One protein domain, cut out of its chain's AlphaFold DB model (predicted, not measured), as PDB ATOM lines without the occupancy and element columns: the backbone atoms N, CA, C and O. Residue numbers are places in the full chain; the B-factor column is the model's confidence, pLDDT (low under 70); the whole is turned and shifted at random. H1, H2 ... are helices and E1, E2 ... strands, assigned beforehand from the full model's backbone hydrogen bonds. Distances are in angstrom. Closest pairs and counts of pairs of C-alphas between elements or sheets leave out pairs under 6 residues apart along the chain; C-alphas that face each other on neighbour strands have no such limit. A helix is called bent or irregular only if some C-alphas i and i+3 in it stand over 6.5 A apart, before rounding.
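This is residues 2 to 123, 324 to 350 and 553 to 603 of the 603 residues of the protein "Peptidylprolyl isomerase" of Clostridiales bacterium (UniProt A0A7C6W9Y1). The long helix H4 runs through the body, with H3 and H7 at its first end, a small three-stranded sheet beneath its middle and the hairpin E2 and E3 by its far end. The still longer helix H6 crosses H4 near one of its own ends and reaches out as an arm to H5, which it meets in a corner; residues 339 to 350 stick out there, and residues 19 to 29 stick out elsewhere. You are looking at 200 printed residues with seven named helices and five named strands, in the order H1 H2 E1 E2 E3 E4 H3 H4 H5 H6 E5 H7, mostly helix by class. The sheets run E4 - E1 - E5 and E2 - E3, both antiparallel. The whole is loose, with a radius of gyration of the C-alphas of 22.3 A, and flat, spanning 65 by 58 by 31 A.

Find C-alpha 9 at (179.910, 198.519, 178.958), where H1 begins, residues 9 to 16. H2 is residues 29 to 33, E1 residues 36 to 40. Next come E2, residues 44 to 50, 18.3 A long, and E3, residues 56 to 62, 18.5 A. E4 is residues 66 to 69, and H3, residues 70 to 88, follows directly, 23.1 A long. H3 has a kink of 53 degrees near residue 79 and is irregular, with C-alphas 79 and 82 7.7 A apart. From C-alpha 92 at (161.887, 192.319, 187.287), H4 runs 39.1 A to residue 118. Beyond the first cut H5 is residues 328 to 348, 30.1 A. Beyond the second, H6 is residues 553 to 586, 47.9 A, with a kink of 35 degrees near residue 580; it too is irregular, with C-alphas 582 and 585 7.4 A apart. E5 is residues 587 to 589, and H7, residues 591 to 600, ends at C-alpha 600, (161.365, 183.844, 192.354).

Begin with H3 and H4, the hubs, touching three helices each. They touch most closely at the C-alphas of Gly 81 and Ala 95, 5.9 A, at a steep tilt of 64 degrees, opposite ways. H4 touches H7, C-alphas of Glu 93 and Val 598 at 5.7 A, and H6, C-alphas of Leu 108 and Leu 579 at 6.5 A, about perpendicular at 79 degrees. H4 is on one face of the sheet E4 E1 E5, two layers, helix over sheet, at a height over the sheet of 9.9 A. In that sheet N 39 and O 588 are 2.9 A apart between E1 and E5, and N 68 and O 38 are 2.8 A apart between E4 and E1, within hydrogen-bond range. H3, H6 and H7 only graze this sheet. In the hairpin E2 and E3, N 47 and O 59 are within range at 2.9 A; the C-alphas of Phe 61 in E3 and Arg 115 in H4 come to 6.0 A. H5 touches H6, C-alphas of Val 331 and Lys 556 at 5.7 A, about perpendicular at 76 degrees. H2 and H3 only just touch, with 3 pairs of C-alphas within 8 A, the closest those of Met 33 and Leu 71, 4.8 A. H1 is close to but not clearly touching H3, C-alphas of Leu 14 and Val 76 at 7.3 A. Every O i to N i+4 pair is within range in H2, H4 and H5, against 2 of 4 in H1, 13 of 15 in H3, 27 of 30 in H6 and 4 of 6 in H7.

The C-alphas farthest apart are those of Leu 27 and Glu 329, 66.9 A. Residues 124 to 323 and 351 to 552 are not printed, with gaps between C-alphas of 18.5 A and 27.2 A. Of the links printed whole, H1 to H2 is long, with 12 residues, and the others are tight. The mean pLDDT of the printed part is 80.2; look for values under 70 at residues 2 to 32, 34, 596 and 598 to 603.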
ATOM      1  N   ILE A   2     171.814 210.485 177.193       22.19
ATOM      2  CA  ILE A   2     172.802 209.762 178.036       22.19
ATOM      3  C   ILE A   2     172.266 208.434 178.632       22.19
ATOM      4  O   ILE A   2     173.027 207.542 178.976       22.19
ATOM      5  N   LYS A   3     170.941 208.226 178.650       23.62
ATOM      6  CA  LYS A   3     170.286 207.002 179.161       23.62
ATOM      7  C   LYS A   3     170.409 205.751 178.264       23.62
ATOM      8  O   LYS A   3     169.789 204.743 178.567       23.62
ATOM      9  N   LYS A   4     171.163 205.812 177.161       26.70
ATOM     10  CA  LYS A   4     171.487 204.657 176.296       26.70
ATOM     11  C   LYS A   4     172.989 204.336 176.249       26.70
ATOM     12  O   LYS A   4     173.369 203.358 175.627       26.70
ATOM     13  N   LEU A   5     173.825 205.155 176.895       28.27
ATOM     14  CA  LEU A   5     175.287 205.122 176.761       28.27
ATOM     15  C   LEU A   5     175.993 204.191 177.762       28.27
ATOM     16  O   LEU A   5     177.162 203.891 177.580       28.27
ATOM     17  N   ILE A   6     175.296 203.697 178.792       28.19
ATOM     18  CA  ILE A   6     175.893 202.862 179.860       28.19
ATOM     19  C   ILE A   6     175.557 201.368 179.679       28.19
ATOM     20  O   ILE A   6     176.157 200.496 180.294       28.19
ATOM     21  N   THR A   7     174.640 201.039 178.771       31.83
ATOM     22  CA  THR A   7     174.072 199.691 178.636       31.83
ATOM     23  C   THR A   7     175.008 198.679 177.950       31.83
ATOM     24  O   THR A   7     174.748 197.486 178.024       31.83
ATOM     25  N   ILE A   8     176.093 199.127 177.304       36.34
ATOM     26  CA  ILE A   8     176.970 198.277 176.468       36.34
ATOM     27  C   ILE A   8     178.350 198.033 177.109       36.34
ATOM     28  O   ILE A   8     178.954 196.995 176.861       36.34
ATOM     29  N   LEU A   9     178.794 198.871 178.056       31.86
ATOM     30  CA  LEU A   9     179.910 198.519 178.958       31.86
ATOM     31  C   LEU A   9     179.586 197.264 179.796       31.86
ATOM     32  O   LEU A   9     180.478 196.488 180.133       31.86
ATOM     33  N   LEU A  10     178.295 196.998 180.035       33.28
ATOM     34  CA  LEU A  10     177.798 195.731 180.576       33.28
ATOM     35  C   LEU A  10     178.053 194.519 179.657       33.28
ATOM     36  O   LEU A  10     178.207 193.408 180.156       33.28
ATOM     37  N   CYS A  11     178.093 194.699 178.333       34.00
ATOM     38  CA  CYS A  11     178.317 193.602 177.388       34.00
ATOM     39  C   CYS A  11     179.763 193.088 177.430       34.00
ATOM     40  O   CYS A  11     179.972 191.896 177.236       34.00
ATOM     41  N   ILE A  12     180.723 193.958 177.759       36.22
ATOM     42  CA  ILE A  12     182.125 193.594 178.029       36.22
ATOM     43  C   ILE A  12     182.252 192.996 179.444       36.22
ATOM     44  O   ILE A  12     182.910 191.979 179.643       36.22
ATOM     45  N   ALA A  13     181.544 193.557 180.434       33.34
ATOM     46  CA  ALA A  13     181.562 193.078 181.823       33.34
ATOM     47  C   ALA A  13     180.845 191.725 182.054       33.34
ATOM     48  O   ALA A  13     180.990 191.121 183.120       33.34
ATOM     49  N   LEU A  14     180.098 191.209 181.069       36.56
ATOM     50  CA  LEU A  14     179.582 189.830 181.073       36.56
ATOM     51  C   LEU A  14     180.705 188.774 181.026       36.56
ATOM     52  O   LEU A  14     180.452 187.613 181.335       36.56
ATOM     53  N   GLY A  15     181.931 189.175 180.667       36.12
ATOM     54  CA  GLY A  15     183.063 188.279 180.443       36.12
ATOM     55  C   GLY A  15     183.860 187.844 181.679       36.12
ATOM     56  O   GLY A  15     184.694 186.962 181.538       36.12
ATOM     57  N   MET A  16     183.626 188.380 182.883       31.59
ATOM     58  CA  MET A  16     184.470 188.067 184.063       31.59
ATOM     59  C   MET A  16     183.774 187.274 185.186       31.59
ATOM     60  O   MET A  16     184.305 187.164 186.285       31.59
ATOM     61  N   GLY A  17     182.577 186.722 184.956       32.41
ATOM     62  CA  GLY A  17     181.695 186.343 186.070       32.41
ATOM     63  C   GLY A  17     181.202 184.901 186.182       32.41
ATOM     64  O   GLY A  17     180.358 184.674 187.044       32.41
ATOM     65  N   ILE A  18     181.631 183.935 185.359       34.72
ATOM     66  CA  ILE A  18     180.968 182.608 185.369       34.72
ATOM     67  C   ILE A  18     181.636 181.581 186.300       34.72
ATOM     68  O   ILE A  18     180.970 180.636 186.713       34.72
ATOM     69  N   LEU A  19     182.878 181.777 186.747       30.19
ATOM     70  CA  LEU A  19     183.557 180.798 187.610       30.19
ATOM     71  C   LEU A  19     184.198 181.450 188.843       30.19
ATOM     72  O   LEU A  19     185.399 181.377 189.057       30.19
ATOM     73  N   SER A  20     183.380 182.069 189.697       27.25
ATOM     74  CA  SER A  20     183.705 182.183 191.128       27.25
ATOM     75  C   SER A  20     182.730 181.291 191.893       27.25
ATOM     76  O   SER A  20     181.530 181.555 191.976       27.25
ATOM     77  N   GLY A  21     183.237 180.144 192.346       25.98
ATOM     78  CA  GLY A  21     182.432 179.066 192.908       25.98
ATOM     79  C   GLY A  21     181.662 179.445 194.174       25.98
ATOM     80  O   GLY A  21     182.120 180.253 194.975       25.98
ATOM     81  N   CYS A  22     180.512 178.790 194.370       24.95
ATOM     82  CA  CYS A  22     179.998 178.347 195.671       24.95
ATOM     83  C   CYS A  22     178.805 177.385 195.487       24.95
ATOM     84  O   CYS A  22     177.764 177.783 194.979       24.95
ATOM     85  N   LYS A  23     178.974 176.150 195.984       25.86
ATOM     86  CA  LYS A  23     177.966 175.108 196.278       25.86
ATOM     87  C   LYS A  23     176.923 174.803 195.191       25.86
ATOM     88  O   LYS A  23     175.862 175.411 195.123       25.86
ATOM     89  N   LEU A  24     177.216 173.728 194.461       30.94
ATOM     90  CA  LEU A  24     176.291 172.910 193.682       30.94
ATOM     91  C   LEU A  24     175.101 172.465 194.569       30.94
ATOM     92  O   LEU A  24     175.297 171.793 195.588       30.94
ATOM     93  N   PHE A  25     173.879 172.900 194.246       26.08
ATOM     94  CA  PHE A  25     172.661 172.556 194.988       26.08
ATOM     95  C   PHE A  25     172.098 171.213 194.502       26.08
ATOM     96  O   PHE A  25     171.852 171.014 193.319       26.08
ATOM     97  N   VAL A  26     171.844 170.289 195.432       35.59
ATOM     98  CA  VAL A  26     171.249 168.973 195.151       35.59
ATOM     99  C   VAL A  26     169.718 169.058 195.198       35.59
ATOM    100  O   VAL A  26     169.179 169.157 196.299       35.59
ATOM    101  N   LEU A  27     169.060 168.995 194.024       33.19
ATOM    102  CA  LEU A  27     167.750 168.372 193.668       33.19
ATOM    103  C   LEU A  27     167.127 169.079 192.439       33.19
ATOM    104  O   LEU A  27     166.756 170.227 192.600       33.19
ATOM    105  N   ASP A  28     166.948 168.405 191.284       48.03
ATOM    106  CA  ASP A  28     166.127 168.732 190.064       48.03
ATOM    107  C   ASP A  28     166.119 170.191 189.501       48.03
ATOM    108  O   ASP A  28     165.533 170.456 188.452       48.03
ATOM    109  N   GLU A  29     166.795 171.147 190.142       54.81
ATOM    110  CA  GLU A  29     166.903 172.561 189.765       54.81
ATOM    111  C   GLU A  29     167.918 172.763 188.637       54.81
ATOM    112  O   GLU A  29     167.702 173.600 187.769       54.81
ATOM    113  N   GLU A  30     168.985 171.959 188.577       55.94
ATOM    114  CA  GLU A  30     169.991 172.043 187.505       55.94
ATOM    115  C   GLU A  30     169.393 171.752 186.127       55.94
ATOM    116  O   GLU A  30     169.678 172.454 185.159       55.94
ATOM    117  N   ARG A  31     168.489 170.769 186.048       59.88
ATOM    118  CA  ARG A  31     167.787 170.420 184.810       59.88
ATOM    119  C   ARG A  31     166.789 171.502 184.390       59.88
ATOM    120  O   ARG A  31     166.663 171.784 183.202       59.88
ATOM    121  N   ASP A  32     166.084 172.119 185.340       66.56
ATOM    122  CA  ASP A  32     165.185 173.250 185.063       66.56
ATOM    123  C   ASP A  32     165.974 174.502 184.633       66.56
ATOM    124  O   ASP A  32     165.543 175.232 183.740       66.56
ATOM    125  N   MET A  33     167.158 174.732 185.205       71.38
ATOM    126  CA  MET A  33     168.061 175.828 184.831       71.38
ATOM    127  C   MET A  33     168.788 175.584 183.496       71.38
ATOM    128  O   MET A  33     169.166 176.543 182.820       71.38
ATOM    129  N   ALA A  34     168.910 174.330 183.062       69.00
ATOM    130  CA  ALA A  34     169.383 173.961 181.730       69.00
ATOM    131  C   ALA A  34     168.345 174.169 180.616       69.00
ATOM    132  O   ALA A  34     168.703 174.172 179.438       69.00
ATOM    133  N   GLU A  35     167.060 174.353 180.949       78.62
ATOM    134  CA  GLU A  35     166.024 174.570 179.938       78.62
ATOM    135  C   GLU A  35     166.353 175.786 179.057       78.62
ATOM    136  O   GLU A  35     166.723 176.860 179.540       78.62
ATOM    137  N   SER A  36     166.159 175.647 177.742       84.50
ATOM    138  CA  SER A  36     166.377 176.754 176.812       84.50
ATOM    139  C   SER A  36     165.299 177.825 176.959       84.50
ATOM    140  O   SER A  36     164.105 177.524 176.935       84.50
ATOM    141  N   VAL A  37     165.694 179.086 177.097       89.06
ATOM    142  CA  VAL A  37     164.785 180.245 177.126       89.06
ATOM    143  C   VAL A  37     164.703 180.930 175.766       89.06
ATOM    144  O   VAL A  37     163.669 181.514 175.446       89.06
ATOM    145  N   ALA A  38     165.732 180.767 174.934       91.19
ATOM    146  CA  ALA A  38     165.697 181.085 173.515       91.19
ATOM    147  C   ALA A  38     166.595 180.130 172.716       91.19
ATOM    148  O   ALA A  38     167.587 179.618 173.231       91.19
ATOM    149  N   VAL A  39     166.230 179.881 171.461       91.44
ATOM    150  CA  VAL A  39     167.038 179.133 170.490       91.44
ATOM    151  C   VAL A  39     167.113 179.944 169.207       91.44
ATOM    152  O   VAL A  39     166.076 180.342 168.676       91.44
ATOM    153  N   ILE A  40     168.328 180.176 168.723       93.75
ATOM    154  CA  ILE A  40     168.619 180.784 167.426       93.75
ATOM    155  C   ILE A  40     169.081 179.652 166.513       93.75
ATOM    156  O   ILE A  40     170.149 179.078 166.723       93.75
ATOM    157  N   ALA A  41     168.243 179.281 165.548       92.62
ATOM    158  CA  ALA A  41     168.513 178.152 164.668       92.62
ATOM    159  C   ALA A  41     169.699 178.432 163.731       92.62
ATOM    160  O   ALA A  41     169.855 179.548 163.234       92.62
ATOM    161  N   SER A  42     170.484 177.391 163.436       91.94
ATOM    162  CA  SER A  42     171.537 177.443 162.414       91.94
ATOM    163  C   SER A  42     170.966 177.851 161.050       91.94
ATOM    164  O   SER A  42     169.879 177.412 160.653       91.94
ATOM    165  N   ARG A  43     171.706 178.686 160.314       90.69
ATOM    166  CA  ARG A  43     171.292 179.180 159.000       90.69
ATOM    167  C   ARG A  43     172.476 179.385 158.068       90.69
ATOM    168  O   ARG A  43     173.474 179.992 158.441       90.69
ATOM    169  N   THR A  44     172.305 178.982 156.810       94.25
ATOM    170  CA  THR A  44     173.229 179.316 155.719       94.25
ATOM    171  C   THR A  44     172.806 180.606 155.013       94.25
ATOM    172  O   THR A  44     171.658 180.754 154.585       94.25
ATOM    173  N   LEU A  45     173.744 181.539 154.879       90.94
ATOM    174  CA  LEU A  45     173.600 182.849 154.255       90.94
ATOM    175  C   LEU A  45     174.563 182.974 153.066       90.94
ATOM    176  O   LEU A  45     175.727 182.593 153.197       90.94
ATOM    177  N   PRO A  46     174.130 183.526 151.919       92.69
ATOM    178  CA  PRO A  46     175.053 183.860 150.841       92.69
ATOM    179  C   PRO A  46     175.977 185.009 151.269       92.69
ATOM    180  O   PRO A  46     175.532 185.965 151.907       92.69
ATOM    181  N   ILE A  47     177.251 184.934 150.887       94.50
ATOM    182  CA  ILE A  47     178.259 185.967 151.160       94.50
ATOM    183  C   ILE A  47     179.037 186.322 149.893       94.50
ATOM    184  O   ILE A  47     179.064 185.559 148.929       94.50
ATOM    185  N   LYS A  48     179.676 187.494 149.907       93.06
ATOM    186  CA  LYS A  48     180.607 187.941 148.869       93.06
ATOM    187  C   LYS A  48     182.013 187.956 149.455       93.06
ATOM    188  O   LYS A  48     182.313 188.830 150.260       93.06
ATOM    189  N   ILE A  49     182.833 186.987 149.070       91.69
ATOM    190  CA  ILE A  49     184.206 186.824 149.551       91.69
ATOM    191  C   ILE A  49     185.100 187.800 148.793       91.69
ATOM    192  O   ILE A  49     185.133 187.770 147.562       91.69
ATOM    193  N   LYS A  50     185.796 188.672 149.521       88.69
ATOM    194  CA  LYS A  50     186.752 189.627 148.963       88.69
ATOM    195  C   LYS A  50     188.074 188.926 148.606       88.69
ATOM    196  O   LYS A  50     188.610 188.182 149.422       88.69
ATOM    197  N   LYS A  51     188.593 189.173 147.401       87.50
ATOM    198  CA  LYS A  51     189.898 188.688 146.920       87.50
ATOM    199  C   LYS A  51     190.986 189.752 147.054       87.50
ATOM    200  O   LYS A  51     190.683 190.938 147.191       87.50
ATOM    201  N   ASP A  52     192.238 189.318 146.932       79.00
ATOM    202  CA  ASP A  52     193.433 190.172 147.008       79.00
ATOM    203  C   ASP A  52     193.461 191.268 145.929       79.00
ATOM    204  O   ASP A  52     194.030 192.335 146.134       79.00
ATOM    205  N   ASP A  53     192.811 191.036 144.784       82.94
ATOM    206  CA  ASP A  53     192.677 192.000 143.684       82.94
ATOM    207  C   ASP A  53     191.460 192.941 143.831       82.94
ATOM    208  O   ASP A  53     191.022 193.548 142.850       82.94
ATOM    209  N   ASP A  54     190.888 193.041 145.038       80.06
ATOM    210  CA  ASP A  54     189.665 193.788 145.370       80.06
ATOM    211  C   ASP A  54     188.393 193.324 144.616       80.06
ATOM    212  O   ASP A  54     187.356 193.999 144.649       80.06
ATOM    213  N   THR A  55     188.417 192.152 143.969       89.94
ATOM    214  CA  THR A  55     187.216 191.540 143.376       89.94
ATOM    215  C   THR A  55     186.436 190.686 144.385       89.94
ATOM    216  O   THR A  55     186.898 190.415 145.493       89.94
ATOM    217  N   PHE A  56     185.212 190.278 144.021       90.75
ATOM    218  CA  PHE A  56     184.322 189.503 144.892       90.75
ATOM    219  C   PHE A  56     183.881 188.184 144.250       90.75
ATOM    220  O   PHE A  56     183.472 188.158 143.089       90.75
ATOM    221  N   GLU A  57     183.876 187.112 145.041       93.38
ATOM    222  CA  GLU A  57     183.350 185.790 144.681       93.38
ATOM    223  C   GLU A  57     182.125 185.420 145.527       93.38
ATOM    224  O   GLU A  57     181.986 185.847 146.671       93.38
ATOM    225  N   ASP A  58     181.205 184.650 144.948       94.69
ATOM    226  CA  ASP A  58     180.053 184.117 145.672       94.69
ATOM    227  C   ASP A  58     180.467 182.975 146.603       94.69
ATOM    228  O   ASP A  58     181.100 182.012 146.181       94.69
ATOM    229  N   GLY A  59     180.047 183.062 147.861       93.12
ATOM    230  CA  GLY A  59     180.257 182.031 148.868       93.12
ATOM    231  C   GLY A  59     179.036 181.841 149.760       93.12
ATOM    232  O   GLY A  59     177.975 182.439 149.547       93.12
ATOM    233  N   ALA A  60     179.192 181.022 150.795       94.19
ATOM    234  CA  ALA A  60     178.175 180.835 151.819       94.19
ATOM    235  C   ALA A  60     178.802 180.788 153.215       94.19
ATOM    236  O   ALA A  60     179.837 180.160 153.417       94.19
ATOM    237  N   PHE A  61     178.139 181.420 154.176       94.06
ATOM    238  CA  PHE A  61     178.436 181.331 155.603       94.06
ATOM    239  C   PHE A  61     177.316 180.545 156.281       94.06
ATOM    240  O   PHE A  61     176.148 180.808 156.007       94.06
ATOM    241  N   THR A  62     177.641 179.594 157.155       94.50
ATOM    242  CA  THR A  62     176.637 178.870 157.950       94.50
ATOM    243  C   THR A  62     176.873 179.162 159.419       94.50
ATOM    244  O   THR A  62     177.945 178.849 159.924       94.50
ATOM    245  N   SER A  63     175.882 179.752 160.089       92.25
ATOM    246  CA  SER A  63     175.940 179.955 161.536       92.25
ATOM    247  C   SER A  63     175.747 178.636 162.274       92.25
ATOM    248  O   SER A  63     175.029 177.749 161.800       92.25
ATOM    249  N   GLU A  64     176.296 178.531 163.477       87.69
ATOM    250  CA  GLU A  64     175.921 177.456 164.391       87.69
ATOM    251  C   GLU A  64     174.551 177.734 165.038       87.69
ATOM    252  O   GLU A  64     174.006 178.839 164.956       87.69
ATOM    253  N   GLU A  65     173.943 176.701 165.624       87.75
ATOM    254  CA  GLU A  65     172.748 176.869 166.452       87.75
ATOM    255  C   GLU A  65     173.159 177.381 167.833       87.75
ATOM    256  O   GLU A  65     174.010 176.781 168.493       87.75
ATOM    257  N   ARG A  66     172.500 178.441 168.311       87.25
ATOM    258  CA  ARG A  66     172.718 178.970 169.658       87.25
ATOM    259  C   ARG A  66     171.529 178.695 170.561       87.25
ATOM    260  O   ARG A  66     170.414 179.147 170.305       87.25
ATOM    261  N   VAL A  67     171.792 178.033 171.684       84.62
ATOM    262  CA  VAL A  67     170.802 177.776 172.738       84.62
ATOM    263  C   VAL A  67     171.097 178.638 173.961       84.62
ATOM    264  O   VAL A  67     172.066 178.387 174.667       84.62
ATOM    265  N   ILE A  68     170.242 179.617 174.248       84.69
ATOM    266  CA  ILE A  68     170.339 180.446 175.457       84.69
ATOM    267  C   ILE A  68     169.600 179.723 176.582       84.69
ATOM    268  O   ILE A  68     168.393 179.473 176.477       84.69
ATOM    269  N   SER A  69     170.317 179.376 177.653       81.94
ATOM    270  CA  SER A  69     169.758 178.646 178.796       81.94
ATOM    271  C   SER A  69     169.143 179.581 179.836       81.94
ATOM    272  O   SER A  69     169.455 180.774 179.927       81.94
ATOM    273  N   LYS A  70     168.252 179.028 180.657       81.94
ATOM    274  CA  LYS A  70     167.667 179.729 181.800       81.94
ATOM    275  C   LYS A  70     168.733 180.149 182.818       81.94
ATOM    276  O   LYS A  70     168.622 181.237 183.380       81.94
ATOM    277  N   LEU A  71     169.768 179.329 183.013       76.69
ATOM    278  CA  LEU A  71     170.913 179.625 183.874       76.69
ATOM    279  C   LEU A  71     171.691 180.853 183.398       76.69
ATOM    280  O   LEU A  71     171.991 181.733 184.203       76.69
ATOM    281  N   GLU A  72     171.978 180.940 182.098       77.94
ATOM    282  CA  GLU A  72     172.679 182.089 181.519       77.94
ATOM    283  C   GLU A  72     171.886 183.380 181.749       77.94
ATOM    284  O   GLU A  72     172.415 184.349 182.295       77.94
ATOM    285  N   LEU A  73     170.586 183.363 181.435       83.62
ATOM    286  CA  LEU A  73     169.702 184.506 181.663       83.62
ATOM    287  C   LEU A  73     169.612 184.889 183.151       83.62
ATOM    288  O   LEU A  73     169.607 186.074 183.490       83.62
ATOM    289  N   TYR A  74     169.556 183.905 184.050       80.88
ATOM    290  CA  TYR A  74     169.541 184.140 185.493       80.88
ATOM    291  C   TYR A  74     170.835 184.790 185.992       80.88
ATOM    292  O   TYR A  74     170.775 185.756 186.751       80.88
ATOM    293  N   ASN A  75     171.998 184.308 185.550       74.19
ATOM    294  CA  ASN A  75     173.292 184.860 185.953       74.19
ATOM    295  C   ASN A  75     173.453 186.308 185.480       74.19
ATOM    296  O   ASN A  75     173.822 187.179 186.269       74.19
ATOM    297  N   VAL A  76     173.064 186.590 184.233       77.88
ATOM    298  CA  VAL A  76     173.038 187.952 183.680       77.88
ATOM    299  C   VAL A  76     172.099 188.850 184.498       77.88
ATOM    300  O   VAL A  76     172.452 189.977 184.848       77.88
ATOM    301  N   PHE A  77     170.916 188.353 184.873       82.25
ATOM    302  CA  PHE A  77     169.989 189.096 185.729       82.25
ATOM    303  C   PHE A  77     170.546 189.339 187.131       82.25
ATOM    304  O   PHE A  77     170.369 190.424 187.671       82.25
ATOM    305  N   ARG A  78     171.244 188.381 187.742       80.62
ATOM    306  CA  ARG A  78     171.872 188.605 189.051       80.62
ATOM    307  C   ARG A  78     172.929 189.697 189.008       80.62
ATOM    308  O   ARG A  78     173.047 190.456 189.963       80.62
ATOM    309  N   GLN A  79     173.681 189.764 187.916       76.81
ATOM    310  CA  GLN A  79     174.740 190.749 187.759       76.81
ATOM    311  C   GLN A  79     174.184 192.153 187.481       76.81
ATOM    312  O   GLN A  79     174.752 193.140 187.942       76.81
ATOM    313  N   TYR A  80     173.063 192.258 186.755       77.69
ATOM    314  CA  TYR A  80     172.620 193.543 186.200       77.69
ATOM    315  C   TYR A  80     171.178 193.941 186.489       77.69
ATOM    316  O   TYR A  80     170.834 195.116 186.356       77.69
ATOM    317  N   GLY A  81     170.332 193.005 186.904       79.56
ATOM    318  CA  GLY A  81     168.906 193.213 187.145       79.56
ATOM    319  C   GLY A  81     168.641 194.365 188.111       79.56
ATOM    320  O   GLY A  81     167.826 195.232 187.806       79.56
ATOM    321  N   GLU A  82     169.402 194.462 189.207       80.44
ATOM    322  CA  GLU A  82     169.269 195.567 190.166       80.44
ATOM    323  C   GLU A  82     169.538 196.935 189.521       80.44
ATOM    324  O   GLU A  82     168.810 197.894 189.783       80.44
ATOM    325  N   SER A  83     170.525 197.039 188.628       79.12
ATOM    326  CA  SER A  83     170.802 198.275 187.884       79.12
ATOM    327  C   SER A  83     169.623 198.654 186.981       79.12
ATOM    328  O   SER A  83     169.171 199.801 186.992       79.12
ATOM    329  N   TYR A  84     169.035 197.681 186.275       78.19
ATOM    330  CA  TYR A  84     167.836 197.906 185.458       78.19
ATOM    331  C   TYR A  84     166.633 198.371 186.290       78.19
ATOM    332  O   TYR A  84     165.925 199.306 185.903       78.19
ATOM    333  N   GLN A  85     166.422 197.774 187.461       82.00
ATOM    334  CA  GLN A  85     165.309 198.132 188.336       82.00
ATOM    335  C   GLN A  85     165.516 199.502 189.001       82.00
ATOM    336  O   GLN A  85     164.609 200.333 188.996       82.00
ATOM    337  N   SER A  86     166.713 199.771 189.527       82.38
ATOM    338  CA  SER A  86     167.017 200.994 190.280       82.38
ATOM    339  C   SER A  86     167.231 202.225 189.391       82.38
ATOM    340  O   SER A  86     166.746 203.307 189.724       82.38
ATOM    341  N   GLN A  87     167.916 202.088 188.252       81.31
ATOM    342  CA  GLN A  87     168.287 203.227 187.401       81.31
ATOM    343  C   GLN A  87     167.259 203.517 186.302       81.31
ATOM    344  O   GLN A  87     167.082 204.673 185.901       81.31
ATOM    345  N   PHE A  88     166.572 202.481 185.810       76.88
ATOM    346  CA  PHE A  88     165.629 202.594 184.694       76.88
ATOM    347  C   PHE A  88     164.170 202.378 185.108       76.88
ATOM    348  O   PHE A  88     163.276 202.621 184.297       76.88
ATOM    349  N   GLY A  89     163.917 202.000 186.366       85.50
ATOM    350  CA  GLY A  89     162.569 201.811 186.902       85.50
ATOM    351  C   GLY A  89     161.858 200.582 186.340       85.50
ATOM    352  O   GLY A  89     160.630 200.535 186.366       85.50
ATOM    353  N   PHE A  90     162.608 199.619 185.796       85.94
ATOM    354  CA  PHE A  90     162.035 198.408 185.219       85.94
ATOM    355  C   PHE A  90     161.486 197.508 186.326       85.94
ATOM    356  O   PHE A  90     162.047 197.399 187.418       85.94
ATOM    357  N   SER A  91     160.397 196.808 186.037       88.69
ATOM    358  CA  SER A  91     160.012 195.628 186.800       88.69
ATOM    359  C   SER A  91     161.021 194.495 186.576       88.69
ATOM    360  O   SER A  91     161.739 194.468 185.576       88.69
ATOM    361  N   ALA A  92     161.055 193.511 187.481       85.44
ATOM    362  CA  ALA A  92     161.887 192.319 187.287       85.44
ATOM    363  C   ALA A  92     161.588 191.615 185.949       85.44
ATOM    364  O   ALA A  92     162.491 191.093 185.310       85.44
ATOM    365  N   GLU A  93     160.329 191.633 185.502       87.31
ATOM    366  CA  GLU A  93     159.908 191.034 184.230       87.31
ATOM    367  C   GLU A  93     160.482 191.785 183.025       87.31
ATOM    368  O   GLU A  93     161.107 191.168 182.170       87.31
ATOM    369  N   GLU A  94     160.363 193.115 183.007       89.12
ATOM    370  CA  GLU A  94     160.942 193.957 181.949       89.12
ATOM    371  C   GLU A  94     162.471 193.860 181.912       89.12
ATOM    372  O   GLU A  94     163.069 193.901 180.839       89.12
ATOM    373  N   ALA A  95     163.116 193.705 183.072       87.88
ATOM    374  CA  ALA A  95     164.552 193.477 183.150       87.88
ATOM    375  C   ALA A  95     164.947 192.103 182.575       87.88
ATOM    376  O   ALA A  95     165.873 192.045 181.771       87.88
ATOM    377  N   TYR A  96     164.234 191.016 182.897       88.62
ATOM    378  CA  TYR A  96     164.479 189.705 182.277       88.62
ATOM    379  C   TYR A  96     164.262 189.724 180.758       88.62
ATOM    380  O   TYR A  96     165.112 189.218 180.028       88.62
ATOM    381  N   ASP A  97     163.171 190.332 180.283       89.88
ATOM    382  CA  ASP A  97     162.894 190.469 178.849       89.88
ATOM    383  C   ASP A  97     164.023 191.239 178.151       89.88
ATOM    384  O   ASP A  97     164.566 190.780 177.147       89.88
ATOM    385  N   LYS A  98     164.450 192.373 178.726       87.50
ATOM    386  CA  LYS A  98     165.503 193.194 178.125       87.50
ATOM    387  C   LYS A  98     166.860 192.490 178.090       87.50
ATOM    388  O   LYS A  98     167.599 192.656 177.121       87.50
ATOM    389  N   LEU A  99     167.198 191.739 179.134       87.94
ATOM    390  CA  LEU A  99     168.448 190.983 179.198       87.94
ATOM    391  C   LEU A  99     168.440 189.796 178.229       87.94
ATOM    392  O   LEU A  99     169.462 189.518 177.609       87.94
ATOM    393  N   LEU A 100     167.293 189.133 178.039       90.31
ATOM    394  CA  LEU A 100     167.158 188.086 177.028       90.31
ATOM    395  C   LEU A 100     167.335 188.648 175.612       90.31
ATOM    396  O   LEU A 100     168.098 188.080 174.832       90.31
ATOM    397  N   ASP A 101     166.702 189.783 175.306       90.19
ATOM    398  CA  ASP A 101     166.898 190.477 174.028       90.19
ATOM    399  C   ASP A 101     168.379 190.815 173.807       90.19
ATOM    400  O   ASP A 101     168.896 190.633 172.712       90.19
ATOM    401  N   GLN A 102     169.095 191.245 174.851       86.75
ATOM    402  CA  GLN A 102     170.527 191.547 174.759       86.75
ATOM    403  C   GLN A 102     171.398 190.318 174.507       86.75
ATOM    404  O   GLN A 102     172.366 190.416 173.757       86.75
ATOM    405  N   LEU A 103     171.071 189.168 175.101       87.56
ATOM    406  CA  LEU A 103     171.772 187.913 174.815       87.56
ATOM    407  C   LEU A 103     171.561 187.483 173.357       87.56
ATOM    408  O   LEU A 103     172.506 187.042 172.707       87.56
ATOM    409  N   ILE A 104     170.349 187.668 172.830       90.88
ATOM    410  CA  ILE A 104     170.037 187.409 171.420       90.88
ATOM    411  C   ILE A 104     170.799 188.389 170.519       90.88
ATOM    412  O   ILE A 104     171.505 187.958 169.613       90.88
ATOM    413  N   GLU A 105     170.718 189.697 170.778       91.00
ATOM    414  CA  GLU A 105     171.417 190.737 170.008       91.00
ATOM    415  C   GLU A 105     172.940 190.524 170.005       91.00
ATOM    416  O   GLU A 105     173.578 190.703 168.966       91.00
ATOM    417  N   ARG A 106     173.520 190.087 171.135       88.38
ATOM    418  CA  ARG A 106     174.937 189.707 171.241       88.38
ATOM    419  C   ARG A 106     175.278 188.604 170.245       88.38
ATOM    420  O   ARG A 106     176.224 188.753 169.479       88.38
ATOM    421  N   GLU A 107     174.499 187.528 170.231       89.94
ATOM    422  CA  GLU A 107     174.724 186.397 169.330       89.94
ATOM    423  C   GLU A 107     174.576 186.789 167.854       89.94
ATOM    424  O   GLU A 107     175.355 186.363 167.003       89.94
ATOM    425  N   LEU A 108     173.603 187.642 167.528       93.25
ATOM    426  CA  LEU A 108     173.429 188.128 166.159       93.25
ATOM    427  C   LEU A 108     174.646 188.933 165.679       93.25
ATOM    428  O   LEU A 108     175.050 188.793 164.525       93.25
ATOM    429  N   LEU A 109     175.254 189.742 166.552       92.38
ATOM    430  CA  LEU A 109     176.481 190.479 166.235       92.38
ATOM    431  C   LEU A 109     177.702 189.563 166.093       92.38
ATOM    432  O   LEU A 109     178.534 189.805 165.218       92.38
ATOM    433  N   LEU A 110     177.807 188.507 166.906       92.31
ATOM    434  CA  LEU A 110     178.863 187.500 166.756       92.31
ATOM    435  C   LEU A 110     178.747 186.790 165.401       92.31
ATOM    436  O   LEU A 110     179.721 186.746 164.650       92.31
ATOM    437  N   ASN A 111     177.541 186.345 165.039       93.69
ATOM    438  CA  ASN A 111     177.262 185.743 163.734       93.69
ATOM    439  C   ASN A 111     177.584 186.690 162.572       93.69
ATOM    440  O   ASN A 111     178.149 186.268 161.564       93.69
ATOM    441  N   GLU A 112     177.253 187.975 162.701       94.31
ATOM    442  CA  GLU A 112     177.600 188.974 161.689       94.31
ATOM    443  C   GLU A 112     179.114 189.160 161.565       94.31
ATOM    444  O   GLU A 112     179.639 189.202 160.455       94.31
ATOM    445  N   THR A 113     179.836 189.212 162.682       95.06
ATOM    446  CA  THR A 113     181.298 189.342 162.665       95.06
ATOM    447  C   THR A 113     181.942 188.126 162.000       95.06
ATOM    448  O   THR A 113     182.772 188.278 161.107       95.06
ATOM    449  N   GLN A 114     181.508 186.914 162.354       94.88
ATOM    450  CA  GLN A 114     181.963 185.675 161.717       94.88
ATOM    451  C   GLN A 114     181.633 185.640 160.220       94.88
ATOM    452  O   GLN A 114     182.458 185.209 159.415       94.88
ATOM    453  N   ARG A 115     180.468 186.162 159.816       94.81
ATOM    454  CA  ARG A 115     180.104 186.325 158.404       94.81
ATOM    455  C   ARG A 115     181.059 187.277 157.676       94.81
ATOM    456  O   ARG A 115     181.423 186.998 156.536       94.81
ATOM    457  N   LEU A 116     181.458 188.386 158.305       94.62
ATOM    458  CA  LEU A 116     182.424 189.346 157.748       94.62
ATOM    459  C   LEU A 116     183.833 188.746 157.635       94.62
ATOM    460  O   LEU A 116     184.519 188.997 156.644       94.62
ATOM    461  N   ILE A 117     184.238 187.916 158.600       94.25
ATOM    462  CA  ILE A 117     185.497 187.155 158.555       94.25
ATOM    463  C   ILE A 117     185.472 186.146 157.405       94.25
ATOM    464  O   ILE A 117     186.370 186.141 156.571       94.25
ATOM    465  N   ALA A 118     184.402 185.354 157.288       92.94
ATOM    466  CA  ALA A 118     184.223 184.403 156.187       92.94
ATOM    467  C   ALA A 118     184.176 185.084 154.805       92.94
ATOM    468  O   ALA A 118     184.439 184.452 153.785       92.94
ATOM    469  N   ALA A 119     183.823 186.370 154.764       92.75
ATOM    470  CA  ALA A 119     183.806 187.194 153.563       92.75
ATOM    471  C   ALA A 119     185.142 187.917 153.284       92.75
ATOM    472  O   ALA A 119     185.199 188.717 152.348       92.75
ATOM    473  N   ASN A 120     186.197 187.672 154.068       91.25
ATOM    474  CA  ASN A 120     187.503 188.347 153.986       91.25
ATOM    475  C   ASN A 120     187.410 189.876 154.138       91.25
ATOM    476  O   ASN A 120     188.190 190.636 153.564       91.25
ATOM    477  N   GLN A 121     186.413 190.352 154.887       90.38
ATOM    478  CA  GLN A 121     186.226 191.778 155.180       90.38
ATOM    479  C   GLN A 121     186.839 192.175 156.528       90.38
ATOM    480  O   GLN A 121     187.103 193.356 156.755       90.38
ATOM    481  N   ILE A 122     187.064 191.185 157.392       92.81
ATOM    482  CA  ILE A 122     187.767 191.262 158.670       92.81
ATOM    483  C   ILE A 122     188.812 190.146 158.670       92.81
ATOM    484  O   ILE A 122     188.512 189.034 158.239       92.81
ATOM    485  N   MET A 123     190.013 190.435 159.167       90.56
ATOM    486  CA  MET A 123     191.080 189.451 159.353       90.56
ATOM    487  C   MET A 123     191.636 189.554 160.770       90.56
ATOM    488  O   MET A 123     191.700 190.646 161.344       90.56
ATOM    489  N   VAL A 324     186.970 206.235 159.487       93.62
ATOM    490  CA  VAL A 324     186.718 207.423 160.305       93.62
ATOM    491  C   VAL A 324     187.958 208.305 160.342       93.62
ATOM    492  O   VAL A 324     189.028 207.910 160.801       93.62
ATOM    493  N   THR A 325     187.789 209.552 159.912       94.12
ATOM    494  CA  THR A 325     188.860 210.548 159.878       94.12
ATOM    495  C   THR A 325     188.424 211.877 160.496       94.12
ATOM    496  O   THR A 325     187.236 212.164 160.694       94.12
ATOM    497  N   VAL A 326     189.422 212.696 160.834       94.69
ATOM    498  CA  VAL A 326     189.251 214.045 161.381       94.69
ATOM    499  C   VAL A 326     190.074 215.023 160.554       94.69
ATOM    500  O   VAL A 326     191.276 214.827 160.362       94.69
ATOM    501  N   THR A 327     189.419 216.085 160.099       96.19
ATOM    502  CA  THR A 327     190.049 217.190 159.370       96.19
ATOM    503  C   THR A 327     190.558 218.274 160.323       96.19
ATOM    504  O   THR A 327     190.064 218.417 161.442       96.19
ATOM    505  N   GLU A 328     191.521 219.081 159.878       94.38
ATOM    506  CA  GLU A 328     192.063 220.203 160.664       94.38
ATOM    507  C   GLU A 328     190.986 221.242 161.025       94.38
ATOM    508  O   GLU A 328     190.955 221.754 162.145       94.38
ATOM    509  N   GLU A 329     190.051 221.517 160.109       96.75
ATOM    510  CA  GLU A 329     188.936 222.440 160.353       96.75
ATOM    511  C   GLU A 329     188.028 221.947 161.489       96.75
ATOM    512  O   GLU A 329     187.607 222.727 162.348       96.75
ATOM    513  N   GLU A 330     187.765 220.640 161.549       97.50
ATOM    514  CA  GLU A 330     186.987 220.041 162.633       97.50
ATOM    515  C   GLU A 330     187.709 220.130 163.977       97.50
ATOM    516  O   GLU A 330     187.064 220.441 164.981       97.50
ATOM    517  N   VAL A 331     189.033 219.930 164.006       97.31
ATOM    518  CA  VAL A 331     189.843 220.113 165.225       97.31
ATOM    519  C   VAL A 331     189.763 221.558 165.707       97.31
ATOM    520  O   VAL A 331     189.536 221.795 166.894       97.31
ATOM    521  N   LYS A 332     189.878 222.534 164.799       97.00
ATOM    522  CA  LYS A 332     189.771 223.953 165.151       97.00
ATOM    523  C   LYS A 332     188.386 224.305 165.704       97.00
ATOM    524  O   LYS A 332     188.287 224.968 166.733       97.00
ATOM    525  N   ASN A 333     187.316 223.839 165.064       97.75
ATOM    526  CA  ASN A 333     185.955 224.070 165.554       97.75
ATOM    527  C   ASN A 333     185.723 223.404 166.921       97.75
ATOM    528  O   ASN A 333     185.048 223.968 167.787       97.75
ATOM    529  N   TYR A 334     186.300 222.217 167.135       97.31
ATOM    530  CA  TYR A 334     186.250 221.519 168.417       97.31
ATOM    531  C   TYR A 334     187.005 222.275 169.516       97.31
ATOM    532  O   TYR A 334     186.471 222.442 170.613       97.31
ATOM    533  N   TYR A 335     188.189 222.803 169.202       97.75
ATOM    534  CA  TYR A 335     188.957 223.688 170.074       97.75
ATOM    535  C   TYR A 335     188.154 224.926 170.480       97.75
ATOM    536  O   TYR A 335     187.977 225.167 171.672       97.75
ATOM    537  N   ASP A 336     187.621 225.672 169.504       98.00
ATOM    538  CA  ASP A 336     186.887 226.921 169.744       98.00
ATOM    539  C   ASP A 336     185.680 226.674 170.672       98.00
ATOM    540  O   ASP A 336     185.433 227.431 171.618       98.00
ATOM    541  N   LYS A 337     184.964 225.562 170.453       97.38
ATOM    542  CA  LYS A 337     183.848 225.132 171.301       97.38
ATOM    543  C   LYS A 337     184.303 224.758 172.714       97.38
ATOM    544  O   LYS A 337     183.772 225.307 173.680       97.38
ATOM    545  N   LYS A 338     185.274 223.849 172.846       96.44
ATOM    546  CA  LYS A 338     185.751 223.347 174.146       96.44
ATOM    547  C   LYS A 338     186.358 224.471 174.987       96.44
ATOM    548  O   LYS A 338     186.121 224.538 176.190       96.44
ATOM    549  N   LEU A 339     187.074 225.402 174.355       97.19
ATOM    550  CA  LEU A 339     187.624 226.588 175.006       97.19
ATOM    551  C   LEU A 339     186.522 227.503 175.555       97.19
ATOM    552  O   LEU A 339     186.615 227.960 176.694       97.19
ATOM    553  N   ALA A 340     185.479 227.776 174.766       97.50
ATOM    554  CA  ALA A 340     184.351 228.594 175.207       97.50
ATOM    555  C   ALA A 340     183.578 227.935 176.364       97.50
ATOM    556  O   ALA A 340     183.226 228.614 177.330       97.50
ATOM    557  N   GLU A 341     183.363 226.617 176.292       96.25
ATOM    558  CA  GLU A 341     182.731 225.827 177.354       96.25
ATOM    559  C   GLU A 341     183.556 225.859 178.647       96.25
ATOM    560  O   GLU A 341     183.010 226.160 179.708       96.25
ATOM    561  N   GLN A 342     184.874 225.645 178.568       95.88
ATOM    562  CA  GLN A 342     185.758 225.708 179.735       95.88
ATOM    563  C   GLN A 342     185.822 227.103 180.351       95.88
ATOM    564  O   GLN A 342     185.753 227.219 181.571       95.88
ATOM    565  N   LYS A 343     185.892 228.168 179.543       95.62
ATOM    566  CA  LYS A 343     185.823 229.548 180.054       95.62
ATOM    567  C   LYS A 343     184.550 229.774 180.860       95.62
ATOM    568  O   LYS A 343     184.620 230.170 182.017       95.62
ATOM    569  N   ALA A 344     183.393 229.453 180.281       95.75
ATOM    570  CA  ALA A 344     182.116 229.617 180.964       95.75
ATOM    571  C   ALA A 344     182.024 228.765 182.243       95.75
ATOM    572  O   ALA A 344     181.538 229.247 183.262       95.75
ATOM    573  N   PHE A 345     182.500 227.518 182.205       94.50
ATOM    574  CA  PHE A 345     182.396 226.575 183.319       94.50
ATOM    575  C   PHE A 345     183.354 226.896 184.476       94.50
ATOM    576  O   PHE A 345     182.952 226.837 185.640       94.50
ATOM    577  N   PHE A 346     184.599 227.264 184.165       93.31
ATOM    578  CA  PHE A 346     185.636 227.568 185.155       93.31
ATOM    579  C   PHE A 346     185.509 228.976 185.740       93.31
ATOM    580  O   PHE A 346     185.783 229.157 186.925       93.31
ATOM    581  N   ASP A 347     185.074 229.968 184.954       91.69
ATOM    582  CA  ASP A 347     184.845 231.322 185.474       91.69
ATOM    583  C   ASP A 347     183.559 231.407 186.322       91.69
ATOM    584  O   ASP A 347     183.452 232.285 187.180       91.69
ATOM    585  N   ALA A 348     182.585 230.509 186.112       93.00
ATOM    586  CA  ALA A 348     181.351 230.465 186.902       93.00
ATOM    587  C   ALA A 348     181.570 229.949 188.334       93.00
ATOM    588  O   ALA A 348     181.016 230.510 189.279       93.00
ATOM    589  N   ASP A 349     182.367 228.892 188.496       90.06
ATOM    590  CA  ASP A 349     182.774 228.366 189.799       90.06
ATOM    591  C   ASP A 349     184.188 227.805 189.698       90.06
ATOM    592  O   ASP A 349     184.445 226.812 189.013       90.06
ATOM    593  N   ILE A 350     185.112 228.430 190.425       86.75
ATOM    594  CA  ILE A 350     186.510 228.024 190.410       86.75
ATOM    595  C   ILE A 350     186.709 226.593 190.924       86.75
ATOM    596  O   ILE A 350     187.663 225.934 190.522       86.75
ATOM    597  N   LYS A 553     197.165 217.947 168.369       92.25
ATOM    598  CA  LYS A 553     197.213 216.487 168.247       92.25
ATOM    599  C   LYS A 553     196.387 215.802 169.342       92.25
ATOM    600  O   LYS A 553     195.649 214.869 169.035       92.25
ATOM    601  N   ALA A 554     196.431 216.306 170.581       91.06
ATOM    602  CA  ALA A 554     195.604 215.788 171.676       91.06
ATOM    603  C   ALA A 554     194.100 215.926 171.373       91.06
ATOM    604  O   ALA A 554     193.348 214.967 171.520       91.06
ATOM    605  N   LEU A 555     193.667 217.093 170.881       94.62
ATOM    606  CA  LEU A 555     192.277 217.330 170.476       94.62
ATOM    607  C   LEU A 555     191.885 216.511 169.251       94.62
ATOM    608  O   LEU A 555     190.757 216.031 169.181       94.62
ATOM    609  N   LYS A 556     192.800 216.336 168.291       94.38
ATOM    610  CA  LYS A 556     192.580 215.472 167.130       94.38
ATOM    611  C   LYS A 556     192.341 214.031 167.566       94.38
ATOM    612  O   LYS A 556     191.392 213.430 167.072       94.38
ATOM    613  N   LYS A 557     193.147 213.506 168.496       91.44
ATOM    614  CA  LYS A 557     192.959 212.170 169.075       91.44
ATOM    615  C   LYS A 557     191.607 212.066 169.782       91.44
ATOM    616  O   LYS A 557     190.806 211.215 169.423       91.44
ATOM    617  N   GLU A 558     191.315 212.981 170.705       92.44
ATOM    618  CA  GLU A 558     190.048 213.002 171.450       92.44
ATOM    619  C   GLU A 558     188.822 213.059 170.516       92.44
ATOM    620  O   GLU A 558     187.842 212.336 170.703       92.44
ATOM    621  N   LEU A 559     188.875 213.898 169.476       94.81
ATOM    622  CA  LEU A 559     187.801 214.020 168.493       94.81
ATOM    623  C   LEU A 559     187.688 212.783 167.596       94.81
ATOM    624  O   LEU A 559     186.574 212.385 167.255       94.81
ATOM    625  N   LEU A 560     188.816 212.181 167.211       92.88
ATOM    626  CA  LEU A 560     188.843 210.949 166.428       92.88
ATOM    627  C   LEU A 560     188.221 209.802 167.220       92.88
ATOM    628  O   LEU A 560     187.313 209.157 166.705       92.88
ATOM    629  N   ASP A 561     188.637 209.611 168.472       91.00
ATOM    630  CA  ASP A 561     188.103 208.590 169.380       91.00
ATOM    631  C   ASP A 561     186.587 208.766 169.559       91.00
ATOM    632  O   ASP A 561     185.818 207.809 169.462       91.00
ATOM    633  N   LYS A 562     186.123 210.012 169.713       93.31
ATOM    634  CA  LYS A 562     184.691 210.320 169.786       93.31
ATOM    635  C   LYS A 562     183.943 209.969 168.499       93.31
ATOM    636  O   LYS A 562     182.881 209.353 168.559       93.31
ATOM    637  N   LYS A 563     184.469 210.359 167.336       95.19
ATOM    638  CA  LYS A 563     183.848 210.039 166.042       95.19
ATOM    639  C   LYS A 563     183.818 208.539 165.778       95.19
ATOM    640  O   LYS A 563     182.839 208.055 165.222       95.19
ATOM    641  N   LYS A 564     184.875 207.829 166.162       92.31
ATOM    642  CA  LYS A 564     184.983 206.372 166.082       92.31
ATOM    643  C   LYS A 564     183.907 205.699 166.934       92.31
ATOM    644  O   LYS A 564     183.094 204.953 166.395       92.31
ATOM    645  N   ALA A 565     183.781 206.107 168.197       90.31
ATOM    646  CA  ALA A 565     182.715 205.636 169.076       90.31
ATOM    647  C   ALA A 565     181.310 205.933 168.511       90.31
ATOM    648  O   ALA A 565     180.433 205.068 168.529       90.31
ATOM    649  N   ASP A 566     181.075 207.133 167.970       91.06
ATOM    650  CA  ASP A 566     179.803 207.484 167.325       91.06
ATOM    651  C   ASP A 566     179.544 206.639 166.060       91.06
ATOM    652  O   ASP A 566     178.414 206.199 165.829       91.06
ATOM    653  N   ALA A 567     180.568 206.387 165.242       90.94
ATOM    654  CA  ALA A 567     180.479 205.559 164.041       90.94
ATOM    655  C   ALA A 567     180.131 204.108 164.387       90.94
ATOM    656  O   ALA A 567     179.172 203.571 163.828       90.94
ATOM    657  N   PHE A 568     180.827 203.512 165.359       91.56
ATOM    658  CA  PHE A 568     180.541 202.162 165.828       91.56
ATOM    659  C   PHE A 568     179.127 202.050 166.410       91.56
ATOM    660  O   PHE A 568     178.362 201.174 166.008       91.56
ATOM    661  N   ASN A 569     178.714 202.996 167.261       88.56
ATOM    662  CA  ASN A 569     177.353 203.037 167.801       88.56
ATOM    663  C   ASN A 569     176.290 203.112 166.692       88.56
ATOM    664  O   ASN A 569     175.251 202.448 166.755       88.56
ATOM    665  N   ASN A 570     176.514 203.933 165.664       90.19
ATOM    666  CA  ASN A 570     175.592 204.043 164.535       90.19
ATOM    667  C   ASN A 570     175.551 202.753 163.710       90.19
ATOM    668  O   ASN A 570     174.456 202.287 163.382       90.19
ATOM    669  N   TYR A 571     176.713 202.167 163.420       90.25
ATOM    670  CA  TYR A 571     176.835 200.895 162.714       90.25
ATOM    671  C   TYR A 571     176.088 199.783 163.457       90.25
ATOM    672  O   TYR A 571     175.200 199.154 162.882       90.25
ATOM    673  N   GLN A 572     176.349 199.619 164.756       88.31
ATOM    674  CA  GLN A 572     175.709 198.615 165.602       88.31
ATOM    675  C   GLN A 572     174.179 198.755 165.595       88.31
ATOM    676  O   GLN A 572     173.462 197.776 165.402       88.31
ATOM    677  N   ASN A 573     173.651 199.975 165.749       88.88
ATOM    678  CA  ASN A 573     172.204 200.210 165.719       88.88
ATOM    679  C   ASN A 573     171.577 199.867 164.358       88.88
ATOM    680  O   ASN A 573     170.453 199.359 164.296       88.88
ATOM    681  N   GLN A 574     172.275 200.166 163.260       92.19
ATOM    682  CA  GLN A 574     171.794 199.868 161.913       92.19
ATOM    683  C   GLN A 574     171.814 198.367 161.635       92.19
ATOM    684  O   GLN A 574     170.796 197.820 161.200       92.19
ATOM    685  N   ILE A 575     172.933 197.703 161.933       91.94
ATOM    686  CA  ILE A 575     173.099 196.279 161.659       91.94
ATOM    687  C   ILE A 575     172.197 195.438 162.560       91.94
ATOM    688  O   ILE A 575     171.506 194.566 162.053       91.94
ATOM    689  N   LEU A 576     172.044 195.766 163.850       92.19
ATOM    690  CA  LEU A 576     171.100 195.069 164.734       92.19
ATOM    691  C   LEU A 576     169.658 195.176 164.243       92.19
ATOM    692  O   LEU A 576     168.915 194.201 164.287       92.19
ATOM    693  N   LYS A 577     169.241 196.339 163.731       93.75
ATOM    694  CA  LYS A 577     167.897 196.490 163.156       93.75
ATOM    695  C   LYS A 577     167.695 195.577 161.945       93.75
ATOM    696  O   LYS A 577     166.602 195.041 161.759       93.75
ATOM    697  N   GLN A 578     168.722 195.430 161.112       94.38
ATOM    698  CA  GLN A 578     168.698 194.521 159.971       94.38
ATOM    699  C   GLN A 578     168.680 193.059 160.431       94.38
ATOM    700  O   GLN A 578     167.782 192.320 160.031       94.38
ATOM    701  N   LEU A 579     169.616 192.676 161.300       93.62
ATOM    702  CA  LEU A 579     169.773 191.323 161.820       93.62
ATOM    703  C   LEU A 579     168.513 190.859 162.550       93.62
ATOM    704  O   LEU A 579     167.991 189.804 162.220       93.62
ATOM    705  N   ASN A 580     167.950 191.671 163.447       92.81
ATOM    706  CA  ASN A 580     166.713 191.327 164.150       92.81
ATOM    707  C   ASN A 580     165.580 190.981 163.174       92.81
ATOM    708  O   ASN A 580     164.890 189.988 163.362       92.81
ATOM    709  N   ARG A 581     165.422 191.738 162.080       93.94
ATOM    710  CA  ARG A 581     164.413 191.444 161.049       93.94
ATOM    711  C   ARG A 581     164.738 190.179 160.250       93.94
ATOM    712  O   ARG A 581     163.836 189.441 159.871       93.94
ATOM    713  N   GLU A 582     166.006 189.962 159.919       92.75
ATOM    714  CA  GLU A 582     166.432 188.817 159.107       92.75
ATOM    715  C   GLU A 582     166.407 187.498 159.882       92.75
ATOM    716  O   GLU A 582     166.165 186.450 159.275       92.75
ATOM    717  N   TRP A 583     166.651 187.553 161.190       94.31
ATOM    718  CA  TRP A 583     166.758 186.401 162.078       94.31
ATOM    719  C   TRP A 583     165.483 186.102 162.863       94.31
ATOM    720  O   TRP A 583     165.343 184.976 163.325       94.31
ATOM    721  N   GLU A 584     164.521 187.029 162.954       94.50
ATOM    722  CA  GLU A 584     163.235 186.824 163.648       94.50
ATOM    723  C   GLU A 584     162.561 185.468 163.334       94.50
ATOM    724  O   GLU A 584     162.181 184.780 164.282       94.50
ATOM    725  N   PRO A 585     162.474 184.990 162.071       95.31
ATOM    726  CA  PRO A 585     161.847 183.696 161.770       95.31
ATOM    727  C   PRO A 585     162.613 182.470 162.292       95.31
ATOM    728  O   PRO A 585     162.078 181.362 162.283       95.31
ATOM    729  N   TYR A 586     163.870 182.655 162.694       94.56
ATOM    730  CA  TYR A 586     164.803 181.618 163.135       94.56
ATOM    731  C   TYR A 586     165.051 181.663 164.646       94.56
ATOM    732  O   TYR A 586     165.804 180.843 165.169       94.56
ATOM    733  N   ILE A 587     164.416 182.602 165.353       95.62
ATOM    734  CA  ILE A 587     164.525 182.756 166.800       95.62
ATOM    735  C   ILE A 587     163.252 182.212 167.446       95.62
ATOM    736  O   ILE A 587     162.147 182.704 167.223       95.62
ATOM    737  N   THR A 588     163.404 181.201 168.296       95.31
ATOM    738  CA  THR A 588     162.316 180.663 169.115       95.31
ATOM    739  C   THR A 588     162.516 181.077 170.566       95.31
ATOM    740  O   THR A 588     163.487 180.658 171.190       95.31
ATOM    741  N   ILE A 589     161.590 181.864 171.123       93.25
ATOM    742  CA  ILE A 589     161.623 182.302 172.528       93.25
ATOM    743  C   ILE A 589     160.612 181.503 173.354       93.25
ATOM    744  O   ILE A 589     159.414 181.489 173.066       93.25
ATOM    745  N   PHE A 590     161.073 180.904 174.448       90.62
ATOM    746  CA  PHE A 590     160.256 180.110 175.360       90.62
ATOM    747  C   PHE A 590     159.855 180.923 176.596       90.62
ATOM    748  O   PHE A 590     160.298 180.648 177.714       90.62
ATOM    749  N   LYS A 591     158.978 181.921 176.405       83.00
ATOM    750  CA  LYS A 591     158.590 182.875 177.466       83.00
ATOM    751  C   LYS A 591     158.132 182.226 178.769       83.00
ATOM    752  O   LYS A 591     158.448 182.701 179.857       83.00
ATOM    753  N   ASP A 592     157.415 181.112 178.683       82.62
ATOM    754  CA  ASP A 592     156.877 180.444 179.870       82.62
ATOM    755  C   ASP A 592     157.953 179.801 180.760       82.62
ATOM    756  O   ASP A 592     157.728 179.637 181.962       82.62
ATOM    757  N   ARG A 593     159.144 179.505 180.221       81.31
ATOM    758  CA  ARG A 593     160.232 178.854 180.969       81.31
ATOM    759  C   ARG A 593     160.933 179.812 181.936       81.31
ATOM    760  O   ARG A 593     161.183 179.437 183.083       81.31
ATOM    761  N   TYR A 594     161.147 181.074 181.550       75.94
ATOM    762  CA  TYR A 594     161.777 182.075 182.427       75.94
ATOM    763  C   TYR A 594     160.789 182.895 183.272       75.94
ATOM    764  O   TYR A 594     161.196 183.484 184.270       75.94
ATOM    765  N   LYS A 595     159.473 182.850 183.004       77.38
ATOM    766  CA  LYS A 595     158.452 183.421 183.918       77.38
ATOM    767  C   LYS A 595     158.546 182.876 185.348       77.38
ATOM    768  O   LYS A 595     158.140 183.547 186.296       77.38
ATOM    769  N   ARG A 596     159.076 181.661 185.529       69.50
ATOM    770  CA  ARG A 596     159.362 181.091 186.856       69.50
ATOM    771  C   ARG A 596     160.480 181.853 187.587       69.50
ATOM    772  O   ARG A 596     160.333 182.092 188.780       69.50
ATOM    773  N   LEU A 597     161.510 182.329 186.877       71.69
ATOM    774  CA  LEU A 597     162.552 183.202 187.443       71.69
ATOM    775  C   LEU A 597     161.974 184.544 187.904       71.69
ATOM    776  O   LEU A 597     162.296 185.023 188.987       71.69
ATOM    777  N   VAL A 598     161.060 185.118 187.115       69.62
ATOM    778  CA  VAL A 598     160.365 186.373 187.454       69.62
ATOM    779  C   VAL A 598     159.580 186.240 188.763       69.62
ATOM    780  O   VAL A 598     159.521 187.191 189.539       69.62
ATOM    781  N   LYS A 599     158.971 185.072 189.022       68.75
ATOM    782  CA  LYS A 599     158.261 184.802 190.283       68.75
ATOM    783  C   LYS A 599     159.225 184.698 191.464       68.75
ATOM    784  O   LYS A 599     158.978 185.346 192.470       68.75
ATOM    785  N   LEU A 600     160.332 183.968 191.315       65.94
ATOM    786  CA  LEU A 600     161.365 183.844 192.354       65.94
ATOM    787  C   LEU A 600     161.997 185.197 192.718       65.94
ATOM    788  O   LEU A 600     162.257 185.464 193.884       65.94
ATOM    789  N   ALA A 601     162.183 186.085 191.738       60.75
ATOM    790  CA  ALA A 601     162.709 187.432 191.966       60.75
ATOM    791  C   ALA A 601     161.725 188.376 192.690       60.75
ATOM    792  O   ALA A 601     162.136 189.425 193.182       60.75
ATOM    793  N   LYS A 602     160.427 188.039 192.741       58.41
ATOM    794  CA  LYS A 602     159.377 188.848 193.385       58.41
ATOM    795  C   LYS A 602     159.088 188.435 194.842       58.41
ATOM    796  O   LYS A 602     158.358 189.173 195.505       58.41
ATOM    797  N   GLY A 603     159.688 187.342 195.332       47.97
ATOM    798  CA  GLY A 603     159.413 186.750 196.649       47.97
ATOM    799  C   GLY A 603     158.354 185.663 196.586       47.97
ATOM    800  O   GLY A 603     157.187 185.999 196.278       47.97
TER     801      GLY A 603